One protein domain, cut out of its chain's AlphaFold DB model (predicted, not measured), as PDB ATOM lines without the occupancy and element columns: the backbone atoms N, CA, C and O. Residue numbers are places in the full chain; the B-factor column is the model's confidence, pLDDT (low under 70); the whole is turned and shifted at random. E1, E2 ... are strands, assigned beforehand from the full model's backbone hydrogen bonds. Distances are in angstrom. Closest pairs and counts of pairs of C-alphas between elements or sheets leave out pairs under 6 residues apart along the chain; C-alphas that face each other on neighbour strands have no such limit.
ATOM      1  N   TYR A   2     182.488 154.911  66.009       95.69
ATOM      2  CA  TYR A   2     181.311 154.562  66.813       95.69
ATOM      3  C   TYR A   2     180.085 154.447  65.908       95.69
ATOM      4  O   TYR A   2     179.882 155.318  65.060       95.69
ATOM      5  N   ILE A   3     179.310 153.379  66.080       96.31
ATOM      6  CA  ILE A   3     178.071 153.119  65.351       96.31
ATOM      7  C   ILE A   3     176.995 152.756  66.371       96.31
ATOM      8  O   ILE A   3     177.185 151.843  67.168       96.31
ATOM      9  N   GLU A   4     175.873 153.459  66.311       96.50
ATOM     10  CA  GLU A   4     174.649 153.111  67.026       96.50
ATOM     11  C   GLU A   4     173.624 152.658  65.987       96.50
ATOM     12  O   GLU A   4     173.221 153.453  65.130       96.50
ATOM     13  N   GLY A   5     173.267 151.378  66.007       94.81
ATOM     14  CA  GLY A   5     172.309 150.812  65.065       94.81
ATOM     15  C   GLY A   5     172.578 149.364  64.673       94.81
ATOM     16  O   GLY A   5     173.715 148.890  64.652       94.81
ATOM     17  N   ASP A   6     171.491 148.690  64.319       97.00
ATOM     18  CA  ASP A   6     171.480 147.261  64.032       97.00
ATOM     19  C   ASP A   6     172.018 146.946  62.630       97.00
ATOM     20  O   ASP A   6     171.950 147.765  61.709       97.00
ATOM     21  N   ASN A   7     172.467 145.707  62.431       97.31
ATOM     22  CA  ASN A   7     172.930 145.162  61.150       97.31
ATOM     23  C   ASN A   7     174.137 145.904  60.550       97.31
ATOM     24  O   ASN A   7     174.395 145.820  59.343       97.31
ATOM     25  N   ALA A   8     174.881 146.653  61.367       97.19
ATOM     26  CA  ALA A   8     176.088 147.335  60.926       97.19
ATOM     27  C   ALA A   8     177.127 146.318  60.430       97.19
ATOM     28  O   ALA A   8     177.389 145.322  61.095       97.19
ATOM     29  N   LEU A   9     177.754 146.592  59.284       96.69
ATOM     30  CA  LEU A   9     178.881 145.812  58.773       96.69
ATOM     31  C   LEU A   9     180.131 146.688  58.741       96.69
ATOM     32  O   LEU A   9     180.170 147.700  58.041       96.69
ATOM     33  N   VAL A  10     181.164 146.262  59.459       95.44
ATOM     34  CA  VAL A  10     182.482 146.895  59.465       95.44
ATOM     35  C   VAL A  10     183.516 145.898  58.965       95.44
ATOM     36  O   VAL A  10     183.624 144.791  59.487       95.44
ATOM     37  N   ILE A  11     184.295 146.301  57.964       94.25
ATOM     38  CA  ILE A  11     185.415 145.520  57.440       94.25
ATOM     39  C   ILE A  11     186.686 146.344  57.627       94.25
ATOM     40  O   ILE A  11     186.827 147.422  57.052       94.25
ATOM     41  N   ASN A  12     187.603 145.822  58.432       90.31
ATOM     42  CA  ASN A  12     188.927 146.376  58.648       90.31
ATOM     43  C   ASN A  12     189.927 145.617  57.772       90.31
ATOM     44  O   ASN A  12     190.231 144.440  57.999       90.31
ATOM     45  N   GLU A  13     190.415 146.301  56.742       91.81
ATOM     46  CA  GLU A  13     191.448 145.806  55.835       91.81
ATOM     47  C   GLU A  13     192.803 146.447  56.144       91.81
ATOM     48  O   GLU A  13     192.885 147.593  56.595       91.81
ATOM     49  N   GLY A  14     193.874 145.704  55.858       93.06
ATOM     50  CA  GLY A  14     195.244 146.140  56.115       93.06
ATOM     51  C   GLY A  14     195.636 146.092  57.594       93.06
ATOM     52  O   GLY A  14     194.822 145.817  58.473       93.06
ATOM     53  N   ASN A  15     196.920 146.325  57.862       95.50
ATOM     54  CA  ASN A  15     197.440 146.297  59.226       95.50
ATOM     55  C   ASN A  15     197.035 147.570  59.974       95.50
ATOM     56  O   ASN A  15     197.230 148.669  59.451       95.50
ATOM     57  N   GLN A  16     196.526 147.435  61.198       95.06
ATOM     58  CA  GLN A  16     196.089 148.568  62.014       95.06
ATOM     59  C   GLN A  16     196.826 148.616  63.353       95.06
ATOM     60  O   GLN A  16     197.106 147.584  63.961       95.06
ATOM     61  N   LEU A  17     197.110 149.836  63.811       96.88
ATOM     62  CA  LEU A  17     197.581 150.132  65.161       96.88
ATOM     63  C   LEU A  17     196.557 151.042  65.838       96.88
ATOM     64  O   LEU A  17     196.215 152.096  65.300       96.88
ATOM     65  N   ILE A  18     196.096 150.641  67.016       97.38
ATOM     66  CA  ILE A  18     195.165 151.401  67.849       97.38
ATOM     67  C   ILE A  18     195.875 151.688  69.166       97.38
ATOM     68  O   ILE A  18     196.261 150.759  69.867       97.38
ATOM     69  N   ALA A  19     196.090 152.962  69.481       97.75
ATOM     70  CA  ALA A  19     196.922 153.354  70.611       97.75
ATOM     71  C   ALA A  19     196.344 154.528  71.412       97.75
ATOM     72  O   ALA A  19     195.330 155.108  71.023       97.75
ATOM     73  N   ASP A  20     197.006 154.876  72.517       94.56
ATOM     74  CA  ASP A  20     196.738 156.081  73.315       94.56
ATOM     75  C   ASP A  20     195.292 156.187  73.844       94.56
ATOM     76  O   ASP A  20     194.693 157.264  73.873       94.56
ATOM     77  N   GLY A  21     194.709 155.057  74.260       94.88
ATOM     78  CA  GLY A  21     193.351 154.981  74.806       94.88
ATOM     79  C   GLY A  21     192.245 154.970  73.744       94.88
ATOM     80  O   GLY A  21     191.077 155.192  74.063       94.88
ATOM     81  N   ALA A  22     192.588 154.763  72.471       96.88
ATOM     82  CA  ALA A  22     191.625 154.784  71.376       96.88
ATOM     83  C   ALA A  22     190.782 153.501  71.278       96.88
ATOM     84  O   ALA A  22     191.244 152.390  71.514       96.88
ATOM     85  N   THR A  23     189.542 153.652  70.814       95.50
ATOM     86  CA  THR A  23     188.691 152.532  70.385       95.50
ATOM     87  C   THR A  23     188.624 152.480  68.859       95.50
ATOM     88  O   THR A  23     188.135 153.426  68.225       95.50
ATOM     89  N   GLY A  24     189.079 151.374  68.264       93.56
ATOM     90  CA  GLY A  24     189.017 151.149  66.818       93.56
ATOM     91  C   GLY A  24     187.578 151.154  66.314       93.56
ATOM     92  O   GLY A  24     187.172 152.047  65.565       93.56
ATOM     93  N   VAL A  25     186.779 150.204  66.793       94.31
ATOM     94  CA  VAL A  25     185.367 150.026  66.448       94.31
ATOM     95  C   VAL A  25     184.544 149.832  67.720       94.31
ATOM     96  O   VAL A  25     184.826 148.970  68.542       94.31
ATOM     97  N   ARG A  26     183.485 150.616  67.879       94.88
ATOM     98  CA  ARG A  26     182.440 150.365  68.869       94.88
ATOM     99  C   ARG A  26     181.106 150.313  68.150       94.88
ATOM    100  O   ARG A  26     180.789 151.258  67.424       94.88
ATOM    101  N   ILE A  27     180.364 149.231  68.354       95.81
ATOM    102  CA  ILE A  27     179.015 149.080  67.814       95.81
ATOM    103  C   ILE A  27     178.050 148.787  68.954       95.81
ATOM    104  O   ILE A  27     178.199 147.788  69.664       95.81
ATOM    105  N   ASP A  28     177.062 149.662  69.085       95.25
ATOM    106  CA  ASP A  28     175.929 149.509  69.986       95.25
ATOM    107  C   ASP A  28     174.689 149.269  69.103       95.25
ATOM    108  O   ASP A  28     174.066 150.206  68.600       95.25
ATOM    109  N   GLY A  29     174.402 147.999  68.812       95.06
ATOM    110  CA  GLY A  29     173.309 147.584  67.930       95.06
ATOM    111  C   GLY A  29     173.351 146.093  67.610       95.06
ATOM    112  O   GLY A  29     174.429 145.490  67.574       95.06
ATOM    113  N   ASP A  30     172.179 145.506  67.395       97.81
ATOM    114  CA  ASP A  30     172.009 144.061  67.244       97.81
ATOM    115  C   ASP A  30     172.425 143.591  65.847       97.81
ATOM    116  O   ASP A  30     172.380 144.344  64.872       97.81
ATOM    117  N   ASN A  31     172.783 142.314  65.706       97.69
ATOM    118  CA  ASN A  31     173.152 141.695  64.428       97.69
ATOM    119  C   ASN A  31     174.337 142.391  63.728       97.69
ATOM    120  O   ASN A  31     174.472 142.357  62.500       97.69
ATOM    121  N   ALA A  32     175.178 143.089  64.494       97.06
ATOM    122  CA  ALA A  32     176.355 143.765  63.977       97.06
ATOM    123  C   ALA A  32     177.428 142.757  63.560       97.06
ATOM    124  O   ALA A  32     177.587 141.705  64.169       97.06
ATOM    125  N   ARG A  33     178.196 143.090  62.522       96.25
ATOM    126  CA  ARG A  33     179.230 142.225  61.953       96.25
ATOM    127  C   ARG A  33     180.533 142.993  61.806       96.25
ATOM    128  O   ARG A  33     180.586 144.003  61.102       96.25
ATOM    129  N   VAL A  34     181.596 142.507  62.436       95.44
ATOM    130  CA  VAL A  34     182.946 143.077  62.337       95.44
ATOM    131  C   VAL A  34     183.894 142.034  61.764       95.44
ATOM    132  O   VAL A  34     184.048 140.953  62.322       95.44
ATOM    133  N   LEU A  35     184.562 142.363  60.661       95.06
ATOM    134  CA  LEU A  35     185.572 141.514  60.039       95.06
ATOM    135  C   LEU A  35     186.922 142.228  60.020       95.06
ATOM    136  O   LEU A  35     187.086 143.238  59.343       95.06
ATOM    137  N   ASN A  36     187.906 141.660  60.706       93.56
ATOM    138  CA  ASN A  36     189.287 142.117  60.709       93.56
ATOM    139  C   ASN A  36     190.122 141.155  59.850       93.56
ATOM    140  O   ASN A  36     190.285 139.979  60.183       93.56
ATOM    141  N   THR A  37     190.599 141.632  58.699       92.56
ATOM    142  CA  THR A  37     191.337 140.798  57.729       92.56
ATOM    143  C   THR A  37     192.846 140.995  57.774       92.56
ATOM    144  O   THR A  37     193.579 140.074  57.420       92.56
ATOM    145  N   GLY A  38     193.317 142.171  58.196       93.25
ATOM    146  CA  GLY A  38     194.735 142.441  58.412       93.25
ATOM    147  C   GLY A  38     195.161 142.237  59.862       93.25
ATOM    148  O   GLY A  38     194.340 141.960  60.737       93.25
ATOM    149  N   ASN A  39     196.462 142.377  60.114       96.00
ATOM    150  CA  ASN A  39     196.999 142.241  61.463       96.00
ATOM    151  C   ASN A  39     196.598 143.445  62.318       96.00
ATOM    152  O   ASN A  39     196.670 144.592  61.870       96.00
ATOM    153  N   MET A  40     196.238 143.184  63.567       96.69
ATOM    154  CA  MET A  40     195.793 144.201  64.510       96.69
ATOM    155  C   MET A  40     196.793 144.319  65.653       96.69
ATOM    156  O   MET A  40     197.119 143.329  66.303       96.69
ATOM    157  N   ALA A  41     197.255 145.534  65.922       97.75
ATOM    158  CA  ALA A  41     198.008 145.871  67.118       97.75
ATOM    159  C   ALA A  41     197.214 146.875  67.956       97.75
ATOM    160  O   ALA A  41     196.702 147.865  67.430       97.75
ATOM    161  N   VAL A  42     197.127 146.636  69.257       98.12
ATOM    162  CA  VAL A  42     196.513 147.551  70.213       98.12
ATOM    163  C   VAL A  42     197.461 147.790  71.384       98.12
ATOM    164  O   VAL A  42     198.029 146.850  71.941       98.12
ATOM    165  N   ASP A  43     197.679 149.060  71.705       98.31
ATOM    166  CA  ASP A  43     198.722 149.511  72.621       98.31
ATOM    167  C   ASP A  43     198.177 150.584  73.578       98.31
ATOM    168  O   ASP A  43     197.555 151.563  73.168       98.31
ATOM    169  N   GLY A  44     198.403 150.411  74.872       98.06
ATOM    170  CA  GLY A  44     198.136 151.437  75.870       98.06
ATOM    171  C   GLY A  44     196.801 151.263  76.586       98.06
ATOM    172  O   GLY A  44     195.813 150.760  76.048       98.06
ATOM    173  N   ALA A  45     196.787 151.711  77.839       97.69
ATOM    174  CA  ALA A  45     195.645 151.592  78.729       97.69
ATOM    175  C   ALA A  45     194.385 152.234  78.131       97.69
ATOM    176  O   ALA A  45     194.399 153.382  77.684       97.69
ATOM    177  N   GLY A  46     193.282 151.484  78.152       95.56
ATOM    178  CA  GLY A  46     191.997 151.919  77.602       95.56
ATOM    179  C   GLY A  46     191.870 151.773  76.083       95.56
ATOM    180  O   GLY A  46     190.786 152.010  75.551       95.56
ATOM    181  N   SER A  47     192.929 151.358  75.382       98.00
ATOM    182  CA  SER A  47     192.845 151.066  73.954       98.00
ATOM    183  C   SER A  47     192.093 149.752  73.716       98.00
ATOM    184  O   SER A  47     192.325 148.770  74.422       98.00
ATOM    185  N   THR A  48     191.210 149.721  72.715       96.56
ATOM    186  CA  THR A  48     190.504 148.499  72.294       96.56
ATOM    187  C   THR A  48     190.303 148.422  70.789       96.56
ATOM    188  O   THR A  48     190.070 149.445  70.136       96.56
ATOM    189  N   ILE A  49     190.379 147.220  70.212       91.69
ATOM    190  CA  ILE A  49     190.167 147.042  68.772       91.69
ATOM    191  C   ILE A  49     188.698 147.168  68.437       91.69
ATOM    192  O   ILE A  49     188.313 148.021  67.636       91.69
ATOM    193  N   ALA A  50     187.895 146.292  69.028       90.56
ATOM    194  CA  ALA A  50     186.481 146.217  68.750       90.56
ATOM    195  C   ALA A  50     185.711 145.804  69.999       90.56
ATOM    196  O   ALA A  50     186.028 144.796  70.630       90.56
ATOM    197  N   THR A  51     184.664 146.566  70.299       90.56
ATOM    198  CA  THR A  51     183.666 146.219  71.309       90.56
ATOM    199  C   THR A  51     182.299 146.206  70.647       90.56
ATOM    200  O   THR A  51     181.877 147.229  70.099       90.56
ATOM    201  N   ILE A  52     181.605 145.071  70.721       90.75
ATOM    202  CA  ILE A  52     180.199 144.968  70.318       90.75
ATOM    203  C   ILE A  52     179.356 144.666  71.554       90.75
ATOM    204  O   ILE A  52     179.640 143.714  72.286       90.75
ATOM    205  N   THR A  53     178.358 145.510  71.803       91.00
ATOM    206  CA  THR A  53     177.449 145.381  72.955       91.00
ATOM    207  C   THR A  53     176.041 144.922  72.575       91.00
ATOM    208  O   THR A  53     175.278 144.560  73.464       91.00
ATOM    209  N   GLY A  54     175.699 144.923  71.283       91.94
ATOM    210  CA  GLY A  54     174.424 144.394  70.802       91.94
ATOM    211  C   GLY A  54     174.388 142.869  70.730       91.94
ATOM    212  O   GLY A  54     175.427 142.197  70.784       91.94
ATOM    213  N   ASN A  55     173.175 142.345  70.602       97.44
ATOM    214  CA  ASN A  55     172.886 140.917  70.588       97.44
ATOM    215  C   ASN A  55     173.094 140.310  69.199       97.44
ATOM    216  O   ASN A  55     173.051 141.018  68.189       97.44
ATOM    217  N   ASN A  56     173.297 138.992  69.146       98.00
ATOM    218  CA  ASN A  56     173.448 138.219  67.911       98.00
ATOM    219  C   ASN A  56     174.514 138.791  66.958       98.00
ATOM    220  O   ASN A  56     174.353 138.771  65.738       98.00
ATOM    221  N   ALA A  57     175.576 139.379  67.508       97.06
ATOM    222  CA  ALA A  57     176.629 140.004  66.728       97.06
ATOM    223  C   ALA A  57     177.729 139.007  66.357       97.06
ATOM    224  O   ALA A  57     178.097 138.163  67.165       97.06
ATOM    225  N   ASP A  58     178.329 139.185  65.183       97.56
ATOM    226  CA  ASP A  58     179.463 138.388  64.723       97.56
ATOM    227  C   ASP A  58     180.738 139.229  64.678       97.56
ATOM    228  O   ASP A  58     180.797 140.299  64.063       97.56
ATOM    229  N   MET A  59     181.818 138.706  65.238       96.75
ATOM    230  CA  MET A  59     183.151 139.266  65.084       96.75
ATOM    231  C   MET A  59     184.107 138.204  64.563       96.75
ATOM    232  O   MET A  59     184.189 137.101  65.088       96.75
ATOM    233  N   THR A  60     184.863 138.522  63.518       97.12
ATOM    234  CA  THR A  60     185.873 137.623  62.954       97.12
ATOM    235  C   THR A  60     187.220 138.323  62.888       97.12
ATOM    236  O   THR A  60     187.340 139.392  62.291       97.12
ATOM    237  N   GLN A  61     188.241 137.692  63.460       96.69
ATOM    238  CA  GLN A  61     189.639 138.098  63.383       96.69
ATOM    239  C   GLN A  61     190.451 137.053  62.622       96.69
ATOM    240  O   GLN A  61     190.649 135.932  63.094       96.69
ATOM    241  N   ASN A  62     190.920 137.417  61.431       95.50
ATOM    242  CA  ASN A  62     191.730 136.537  60.589       95.50
ATOM    243  C   ASN A  62     193.227 136.828  60.705       95.50
ATOM    244  O   ASN A  62     194.024 135.895  60.631       95.50
ATOM    245  N   GLY A  63     193.600 138.102  60.845       95.62
ATOM    246  CA  GLY A  63     194.994 138.504  61.001       95.62
ATOM    247  C   GLY A  63     195.510 138.259  62.414       95.62
ATOM    248  O   GLY A  63     194.735 138.037  63.347       95.62
ATOM    249  N   ASP A  64     196.829 138.334  62.577       97.56
ATOM    250  CA  ASP A  64     197.442 138.215  63.896       97.56
ATOM    251  C   ASP A  64     197.027 139.385  64.794       97.56
ATOM    252  O   ASP A  64     196.824 140.516  64.340       97.56
ATOM    253  N   LEU A  65     196.915 139.101  66.087       98.12
ATOM    254  CA  LEU A  65     196.523 140.049  67.115       98.12
ATOM    255  C   LEU A  65     197.686 140.285  68.079       98.12
ATOM    256  O   LEU A  65     198.222 139.352  68.670       98.12
ATOM    257  N   LEU A  66     198.046 141.546  68.280       98.62
ATOM    258  CA  LEU A  66     199.008 141.974  69.284       98.62
ATOM    259  C   LEU A  66     198.350 142.940  70.275       98.62
ATOM    260  O   LEU A  66     197.931 144.019  69.876       98.62
ATOM    261  N   VAL A  67     198.306 142.580  71.558       98.81
ATOM    262  CA  VAL A  67     197.717 143.391  72.638       98.81
ATOM    263  C   VAL A  67     198.774 143.737  73.680       98.81
ATOM    264  O   VAL A  67     199.452 142.840  74.189       98.81
ATOM    265  N   MET A  68     198.939 145.031  73.978       98.44
ATOM    266  CA  MET A  68     200.025 145.518  74.827       98.44
ATOM    267  C   MET A  68     199.667 146.686  75.746       98.44
ATOM    268  O   MET A  68     198.800 147.501  75.450       98.44
ATOM    269  N   ASN A  69     200.452 146.825  76.814       98.12
ATOM    270  CA  ASN A  69     200.536 148.006  77.685       98.12
ATOM    271  C   ASN A  69     199.199 148.431  78.320       98.12
ATOM    272  O   ASN A  69     198.889 149.620  78.389       98.12
ATOM    273  N   GLY A  70     198.402 147.466  78.783       98.12
ATOM    274  CA  GLY A  70     197.109 147.714  79.426       98.12
ATOM    275  C   GLY A  70     195.933 147.798  78.449       98.12
ATOM    276  O   GLY A  70     194.831 148.185  78.843       98.12
ATOM    277  N   ALA A  71     196.155 147.479  77.174       98.62
ATOM    278  CA  ALA A  71     195.106 147.436  76.167       98.62
ATOM    279  C   ALA A  71     194.207 146.198  76.299       98.62
ATOM    280  O   ALA A  71     194.599 145.156  76.822       98.62
ATOM    281  N   THR A  72     193.007 146.287  75.736       98.50
ATOM    282  CA  THR A  72     192.122 145.140  75.505       98.50
ATOM    283  C   THR A  72     192.067 144.843  74.007       98.50
ATOM    284  O   THR A  72     192.022 145.764  73.204       98.50
ATOM    285  N   GLY A  73     192.098 143.579  73.592       97.62
ATOM    286  CA  GLY A  73     191.984 143.204  72.184       97.62
ATOM    287  C   GLY A  73     190.545 143.304  71.686       97.62
ATOM    288  O   GLY A  73     190.091 144.377  71.287       97.62
ATOM    289  N   LEU A  74     189.845 142.170  71.669       97.25
ATOM    290  CA  LEU A  74     188.464 142.070  71.186       97.25
ATOM    291  C   LEU A  74     187.510 141.733  72.328       97.25
ATOM    292  O   LEU A  74     187.781 140.832  73.126       97.25
ATOM    293  N   THR A  75     186.373 142.425  72.361       97.25
ATOM    294  CA  THR A  75     185.344 142.249  73.387       97.25
ATOM    295  C   THR A  75     183.986 141.977  72.753       97.25
ATOM    296  O   THR A  75     183.490 142.788  71.963       97.25
ATOM    297  N   ILE A  76     183.351 140.885  73.178       96.06
ATOM    298  CA  ILE A  76     181.920 140.639  72.968       96.06
ATOM    299  C   ILE A  76     181.191 140.730  74.311       96.06
ATOM    300  O   ILE A  76     181.599 140.109  75.292       96.06
ATOM    301  N   ASN A  77     180.153 141.564  74.377       96.56
ATOM    302  CA  ASN A  77     179.380 141.821  75.596       96.56
ATOM    303  C   ASN A  77     177.883 142.008  75.285       96.56
ATOM    304  O   ASN A  77     177.255 142.932  75.796       96.56
ATOM    305  N   GLY A  78     177.356 141.181  74.385       96.44
ATOM    306  CA  GLY A  78     175.926 141.100  74.078       96.44
ATOM    307  C   GLY A  78     175.326 139.781  74.559       96.44
ATOM    308  O   GLY A  78     175.914 139.093  75.397       96.44
ATOM    309  N   GLU A  79     174.178 139.424  74.003       98.44
ATOM    310  CA  GLU A  79     173.557 138.108  74.140       98.44
ATOM    311  C   GLU A  79     173.647 137.324  72.823       98.44
ATOM    312  O   GLU A  79     173.409 137.895  71.758       98.44
ATOM    313  N   GLU A  80     173.987 136.032  72.890       98.50
ATOM    314  CA  GLU A  80     174.042 135.128  71.721       98.50
ATOM    315  C   GLU A  80     174.960 135.611  70.572       98.50
ATOM    316  O   GLU A  80     174.724 135.319  69.399       98.50
ATOM    317  N   SER A  81     176.014 136.360  70.889       98.25
ATOM    318  CA  SER A  81     176.997 136.860  69.923       98.25
ATOM    319  C   SER A  81     178.158 135.879  69.742       98.25
ATOM    320  O   SER A  81     178.530 135.153  70.666       98.25
ATOM    321  N   GLU A  82     178.778 135.877  68.564       98.44
ATOM    322  CA  GLU A  82     179.906 135.018  68.213       98.44
ATOM    323  C   GLU A  82     181.186 135.827  67.942       98.44
ATOM    324  O   GLU A  82     181.204 136.793  67.180       98.44
ATOM    325  N   LEU A  83     182.300 135.389  68.528       98.44
ATOM    326  CA  LEU A  83     183.649 135.809  68.164       98.44
ATOM    327  C   LEU A  83     184.423 134.617  67.599       98.44
ATOM    328  O   LEU A  83     184.540 133.574  68.238       98.44
ATOM    329  N   ILE A  84     185.029 134.792  66.430       98.50
ATOM    330  CA  ILE A  84     185.930 133.820  65.814       98.50
ATOM    331  C   ILE A  84     187.303 134.459  65.657       98.50
ATOM    332  O   ILE A  84     187.440 135.498  65.013       98.50
ATOM    333  N   ASN A  85     188.340 133.810  66.178       98.38
ATOM    334  CA  ASN A  85     189.727 134.189  65.940       98.38
ATOM    335  C   ASN A  85     190.480 133.056  65.236       98.38
ATOM    336  O   ASN A  85     190.536 131.937  65.739       98.38
ATOM    337  N   SER A  86     191.084 133.345  64.085       97.62
ATOM    338  CA  SER A  86     191.962 132.413  63.363       97.62
ATOM    339  C   SER A  86     193.436 132.818  63.390       97.62
ATOM    340  O   SER A  86     194.287 131.965  63.149       97.62
TER     341      SER A  86
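What this domain is: This is residues 2 to 86 of the 276 residues of an uncharacterized protein of Citrobacter koseri (UniProt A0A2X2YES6). The chain is wound in stacked turns, a short solenoid with a three-sided cross-section, in which each side is a wall of parallel strands. E1, E4, E7 and E10 make one wall, E2, E5, E8 and E11 the second and E3, E6 and E9 the third; the last turn holds E10 and E11. The printed part has 85 residues, no named helix and eleven named strands, E1 to E11 in order along the chain; the class is all strand, with 47 residues in named strands. The three sheets run E1 E4 E7 E10, E2 E5 E8 E11 and E3 E6 E9, each all parallel. The whole is compact, with a radius of gyration of the C-alphas of 11.8 A and spans of 30 by 23 by 18 A.

Where its parts are: The first sheet holds E1, residues 2 to 4, from C-alpha 2 at (181.311, 154.562, 66.813); E4, residues 23 to 28, the longest strand at 13.1 A; E7, residues 48 to 52, 11.1 A; and E10, residues 72 to 76, 11.4 A. The second holds E2, residues 9 to 12; E5, residues 33 to 36; E8, residues 58 to 61; and E11, residues 82 to 85, ending with C-alpha 85 at (189.727, 134.189, 65.940). The third holds E3, residues 16 to 19; E6, residues 40 to 43; and E9, residues 65 to 68.

How they stand to each other: In the first sheet E1 and E10 are the edge strands. E4 and E7 are parallel at 7 degrees, with N 25 and O 49 at 2.8 A, within hydrogen-bond range. E7 and E10 are parallel at 7 degrees, with N 75 and O 50 within that range at 3.0 A. The three sheets form a stack of sheets, face to face in turn. The first sheet and the second face each other 9.9 A centre to centre, their strands at 20 degrees; the closest C-alphas of E10 and E11 are those of Ile 76 and Leu 83, 7.0 A. The first and the third face each other at 8.3 A, their strands at 73 degrees; the closest C-alphas of E9 and E10 are those of Val 67 and Gly 73, 5.8 A. In the second sheet E5 and E8 are parallel at 1 degree, with N 36 and O 60 within hydrogen-bond range at 2.8 A. In the third E6 and E9 are parallel at 4 degrees, with N 42 and O 66 within that range at 2.8 A.

The domain as a whole: The C-alphas farthest apart, of Asn 7 and Asn 69, are 32.3 A apart. The printed part has no cut, and its ten links between strands are tight. The mean pLDDT of the printed part is 96.1, and no printed residue is under 70.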